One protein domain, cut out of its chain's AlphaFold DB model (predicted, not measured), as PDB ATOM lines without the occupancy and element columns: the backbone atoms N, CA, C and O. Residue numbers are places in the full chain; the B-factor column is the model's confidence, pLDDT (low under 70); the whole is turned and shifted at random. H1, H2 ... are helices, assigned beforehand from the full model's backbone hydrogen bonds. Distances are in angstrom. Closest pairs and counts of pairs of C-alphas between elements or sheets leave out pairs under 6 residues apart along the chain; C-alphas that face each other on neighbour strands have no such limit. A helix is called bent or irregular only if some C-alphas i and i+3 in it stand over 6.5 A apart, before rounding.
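What this domain is: This is residues 155 to 194 of the 230 residues of the protein "Terpenoid cyclases/Protein prenyltransferase" of Bimuria novae-zelandiae CBS 107.79 (UniProt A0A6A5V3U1). One long helix, H2, slants through a flat model, with the short helix H1 near its later half. Between them a wide loop, residues 162 to 175, swings away from H1 and folds back to where H2 begins. The printed part has 40 residues with two named helices, H1 then H2, and no named strand; the class is all helix. It is only just loose, close to compact, with a radius of gyration of the C-alphas of 10.8 A and spans of 36 by 20 by 10 A.

Where its parts are: H2, residues 176 to 191, runs 23.6 A from C-alpha 176 at (29.583, -24.672, 52.448) to C-alpha 191 at (48.996, -12.106, 47.666). It is neither bent nor irregular, but only just: C-alphas 181 and 184 are 6.1 A apart. H1, residues 157 to 161, begins at C-alpha 157 (38.673, -11.232, 45.993).

How they stand to each other: H2 only just touches H1, with 3 pairs of C-alphas within 8 A and with its residues 186 to 190 alone; the closest C-alphas are those of Pro 157 and Ile 186, 5.9 A apart. In H2, 11 of 12 O i to N i+4 pairs are within hydrogen-bond range; in H1, 0 of 1, beside 2 of 2 O i to N i+3 pairs.

The domain as a whole: The farthest C-alphas, of Ser 165 and Val 194, are 36.7 A apart. The printed part has no cut. The link from H1 to H2 is long, 14 residues. Mean pLDDT of the printed part is 85.4; residues 165 to 168 are under 70.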
ATOM      1  N   VAL A 155      40.789 -15.677  40.424       80.50
ATOM      2  CA  VAL A 155      39.486 -15.454  41.051       80.50
ATOM      3  C   VAL A 155      39.581 -14.159  41.863       80.50
ATOM      4  O   VAL A 155      40.408 -14.102  42.777       80.50
ATOM      5  N   PRO A 156      38.812 -13.112  41.516       83.94
ATOM      6  CA  PRO A 156      38.924 -11.817  42.174       83.94
ATOM      7  C   PRO A 156      38.411 -11.876  43.624       83.94
ATOM      8  O   PRO A 156      37.310 -12.389  43.855       83.94
ATOM      9  N   PRO A 157      39.159 -11.353  44.616       89.19
ATOM     10  CA  PRO A 157      38.673 -11.232  45.993       89.19
ATOM     11  C   PRO A 157      37.436 -10.335  46.122       89.19
ATOM     12  O   PRO A 157      36.660 -10.496  47.060       89.19
ATOM     13  N   GLU A 158      37.186  -9.455  45.153       88.50
ATOM     14  CA  GLU A 158      36.003  -8.597  45.078       88.50
ATOM     15  C   GLU A 158      34.688  -9.395  45.014       88.50
ATOM     16  O   GLU A 158      33.639  -8.858  45.363       88.50
ATOM     17  N   LEU A 159      34.723 -10.695  44.675       84.56
ATOM     18  CA  LEU A 159      33.554 -11.584  44.787       84.56
ATOM     19  C   LEU A 159      32.974 -11.637  46.210       84.56
ATOM     20  O   LEU A 159      31.791 -11.940  46.370       84.56
ATOM     21  N   MET A 160      33.773 -11.329  47.236       87.88
ATOM     22  CA  MET A 160      33.312 -11.247  48.626       87.88
ATOM     23  C   MET A 160      32.371 -10.058  48.872       87.88
ATOM     24  O   MET A 160      31.620 -10.074  49.843       87.88
ATOM     25  N   LEU A 161      32.399  -9.036  48.006       87.38
ATOM     26  CA  LEU A 161      31.562  -7.836  48.109       87.38
ATOM     27  C   LEU A 161      30.178  -8.019  47.469       87.38
ATOM     28  O   LEU A 161      29.304  -7.169  47.644       87.38
ATOM     29  N   LEU A 162      29.959  -9.108  46.725       85.19
ATOM     30  CA  LEU A 162      28.685  -9.365  46.059       85.19
ATOM     31  C   LEU A 162      27.600  -9.765  47.066       85.19
ATOM     32  O   LEU A 162      27.767 -10.676  47.879       85.19
ATOM     33  N   THR A 163      26.452  -9.096  46.977       76.44
ATOM     34  CA  THR A 163      25.287  -9.349  47.832       76.44
ATOM     35  C   THR A 163      24.565 -10.642  47.455       76.44
ATOM     36  O   THR A 163      24.526 -11.026  46.285       76.44
ATOM     37  N   TYR A 164      23.904 -11.261  48.437       71.31
ATOM     38  CA  TYR A 164      23.143 -12.506  48.269       71.31
ATOM     39  C   TYR A 164      22.091 -12.453  47.143       71.31
ATOM     40  O   TYR A 164      21.917 -13.433  46.427       71.31
ATOM     41  N   SER A 165      21.429 -11.306  46.962       69.25
ATOM     42  CA  SER A 165      20.325 -11.095  46.012       69.25
ATOM     43  C   SER A 165      20.744 -10.546  44.640       69.25
ATOM     44  O   SER A 165      19.892 -10.095  43.878       69.25
ATOM     45  N   GLY A 166      22.045 -10.507  44.330       64.81
ATOM     46  CA  GLY A 166      22.533 -10.017  43.038       64.81
ATOM     47  C   GLY A 166      22.301 -11.021  41.895       64.81
ATOM     48  O   GLY A 166      22.254 -12.222  42.149       64.81
ATOM     49  N   PRO A 167      22.226 -10.572  40.628       58.53
ATOM     50  CA  PRO A 167      22.007 -11.445  39.464       58.53
ATOM     51  C   PRO A 167      23.236 -12.294  39.073       58.53
ATOM     52  O   PRO A 167      23.203 -13.001  38.069       58.53
ATOM     53  N   PHE A 168      24.328 -12.226  39.841       63.72
ATOM     54  CA  PHE A 168      25.616 -12.850  39.534       63.72
ATOM     55  C   PHE A 168      25.991 -13.927  40.559       63.72
ATOM     56  O   PHE A 168      25.574 -13.879  41.717       63.72
ATOM     57  N   PHE A 169      26.833 -14.876  40.138       72.88
ATOM     58  CA  PHE A 169      27.443 -15.879  41.012       72.88
ATOM     59  C   PHE A 169      28.123 -15.214  42.223       72.88
ATOM     60  O   PHE A 169      29.048 -14.418  42.062       72.88
ATOM     61  N   ASN A 170      27.675 -15.556  43.434       80.19
ATOM     62  CA  ASN A 170      28.243 -15.068  44.692       80.19
ATOM     63  C   ASN A 170      28.787 -16.233  45.538       80.19
ATOM     64  O   ASN A 170      28.453 -17.398  45.322       80.19
ATOM     65  N   ILE A 171      29.598 -15.931  46.554       84.56
ATOM     66  CA  ILE A 171      30.209 -16.954  47.424       84.56
ATOM     67  C   ILE A 171      29.192 -17.792  48.213       84.56
ATOM     68  O   ILE A 171      29.507 -18.901  48.644       84.56
ATOM     69  N   TYR A 172      27.976 -17.279  48.413       84.81
ATOM     70  CA  TYR A 172      26.886 -17.984  49.092       84.81
ATOM     71  C   TYR A 172      26.171 -18.974  48.169       84.81
ATOM     72  O   TYR A 172      25.494 -19.872  48.660       84.81
ATOM     73  N   SER A 173      26.378 -18.851  46.855       84.19
ATOM     74  CA  SER A 173      25.937 -19.822  45.851       84.19
ATOM     75  C   SER A 173      26.787 -21.097  45.878       84.19
ATOM     76  O   SER A 173      26.371 -22.129  45.361       84.19
ATOM     77  N   LEU A 174      27.977 -21.043  46.490       83.06
ATOM     78  CA  LEU A 174      28.822 -22.210  46.721       83.06
ATOM     79  C   LEU A 174      28.337 -23.009  47.935       83.06
ATOM     80  O   LEU A 174      28.045 -22.456  49.008       83.06
ATOM     81  N   ALA A 175      28.367 -24.337  47.791       88.12
ATOM     82  CA  ALA A 175      28.223 -25.261  48.908       88.12
ATOM     83  C   ALA A 175      29.207 -24.901  50.034       88.12
ATOM     84  O   ALA A 175      30.306 -24.401  49.778       88.12
ATOM     85  N   TYR A 176      28.818 -25.146  51.289       91.06
ATOM     86  CA  TYR A 176      29.583 -24.672  52.448       91.06
ATOM     87  C   TYR A 176      31.053 -25.134  52.408       91.06
ATOM     88  O   TYR A 176      31.946 -24.325  52.641       91.06
ATOM     89  N   TRP A 177      31.302 -26.394  52.034       88.50
ATOM     90  CA  TRP A 177      32.639 -26.988  51.973       88.50
ATOM     91  C   TRP A 177      33.501 -26.351  50.874       88.50
ATOM     92  O   TRP A 177      34.667 -26.024  51.102       88.50
ATOM     93  N   ALA A 178      32.909 -26.091  49.704       87.75
ATOM     94  CA  ALA A 178      33.579 -25.416  48.597       87.75
ATOM     95  C   ALA A 178      33.929 -23.971  48.974       87.75
ATOM     96  O   ALA A 178      35.031 -23.504  48.707       87.75
ATOM     97  N   ARG A 179      33.025 -23.278  49.676       89.88
ATOM     98  CA  ARG A 179      33.237 -21.912  50.165       89.88
ATOM     99  C   ARG A 179      34.373 -21.828  51.184       89.88
ATOM    100  O   ARG A 179      35.230 -20.956  51.063       89.88
ATOM    101  N   THR A 180      34.412 -22.747  52.151       92.19
ATOM    102  CA  THR A 180      35.478 -22.788  53.165       92.19
ATOM    103  C   THR A 180      36.858 -23.066  52.569       92.19
ATOM    104  O   THR A 180      37.852 -22.615  53.128       92.19
ATOM    105  N   ALA A 181      36.931 -23.756  51.427       90.12
ATOM    106  CA  ALA A 181      38.182 -23.974  50.700       90.12
ATOM    107  C   ALA A 181      38.534 -22.801  49.767       90.12
ATOM    108  O   ALA A 181      39.684 -22.368  49.721       90.12
ATOM    109  N   ALA A 182      37.552 -22.257  49.043       88.62
ATOM    110  CA  ALA A 182      37.769 -21.225  48.036       88.62
ATOM    111  C   ALA A 182      38.243 -19.895  48.636       88.62
ATOM    112  O   ALA A 182      39.144 -19.272  48.081       88.62
ATOM    113  N   ILE A 183      37.682 -19.462  49.771       91.69
ATOM    114  CA  ILE A 183      38.017 -18.159  50.374       91.69
ATOM    115  C   ILE A 183      39.524 -18.046  50.700       91.69
ATOM    116  O   ILE A 183      40.153 -17.103  50.214       91.69
ATOM    117  N   PRO A 184      40.155 -18.988  51.437       92.56
ATOM    118  CA  PRO A 184      41.604 -18.955  51.656       92.56
ATOM    119  C   PRO A 184      42.419 -18.991  50.361       92.56
ATOM    120  O   PRO A 184      43.418 -18.286  50.246       92.56
ATOM    121  N   ILE A 185      41.989 -19.779  49.368       92.06
ATOM    122  CA  ILE A 185      42.671 -19.868  48.069       92.06
ATOM    123  C   ILE A 185      42.645 -18.516  47.351       92.06
ATOM    124  O   ILE A 185      43.660 -18.111  46.795       92.06
ATOM    125  N   ILE A 186      41.526 -17.791  47.397       91.69
ATOM    126  CA  ILE A 186      41.391 -16.453  46.809       91.69
ATOM    127  C   ILE A 186      42.339 -15.456  47.489       91.69
ATOM    128  O   ILE A 186      43.020 -14.692  46.805       91.69
ATOM    129  N   ILE A 187      42.455 -15.503  48.822       93.56
ATOM    130  CA  ILE A 187      43.401 -14.662  49.576       93.56
ATOM    131  C   ILE A 187      44.845 -14.976  49.162       93.56
ATOM    132  O   ILE A 187      45.615 -14.070  48.836       93.56
ATOM    133  N   LEU A 188      45.214 -16.260  49.114       93.62
ATOM    134  CA  LEU A 188      46.539 -16.688  48.655       93.62
ATOM    135  C   LEU A 188      46.792 -16.262  47.207       93.62
ATOM    136  O   LEU A 188      47.884 -15.805  46.886       93.62
ATOM    137  N   ARG A 189      45.781 -16.355  46.340       91.94
ATOM    138  CA  ARG A 189      45.873 -15.957  44.935       91.94
ATOM    139  C   ARG A 189      46.080 -14.454  44.759       91.94
ATOM    140  O   ARG A 189      46.771 -14.068  43.816       91.94
ATOM    141  N   HIS A 190      45.503 -13.636  45.640       93.19
ATOM    142  CA  HIS A 190      45.702 -12.188  45.667       93.19
ATOM    143  C   HIS A 190      47.138 -11.825  46.073       93.19
ATOM    144  O   HIS A 190      47.792 -11.056  45.373       93.19
ATOM    145  N   HIS A 191      47.656 -12.422  47.152       94.44
ATOM    146  CA  HIS A 191      48.996 -12.106  47.666       94.44
ATOM    147  C   HIS A 191      50.147 -12.818  46.948       94.44
ATOM    148  O   HIS A 191      51.281 -12.355  47.018       94.44
ATOM    149  N   GLN A 192      49.871 -13.939  46.279       94.56
ATOM    150  CA  GLN A 192      50.840 -14.738  45.524       94.56
ATOM    151  C   GLN A 192      52.127 -15.073  46.310       94.56
ATOM    152  O   GLN A 192      53.232 -14.853  45.805       94.56
ATOM    153  N   PRO A 193      52.034 -15.586  47.555       95.19
ATOM    154  CA  PRO A 193      53.224 -15.873  48.343       95.19
ATOM    155  C   PRO A 193      54.061 -16.985  47.697       95.19
ATOM    156  O   PRO A 193      53.527 -17.949  47.148       95.19
ATOM    157  N   VAL A 194      55.385 -16.868  47.797       94.44
ATOM    158  CA  VAL A 194      56.330 -17.903  47.360       94.44
ATOM    159  C   VAL A 194      57.304 -18.193  48.495       94.44
ATOM    160  O   VAL A 194      58.114 -17.343  48.867       94.44
TER     161      VAL A 194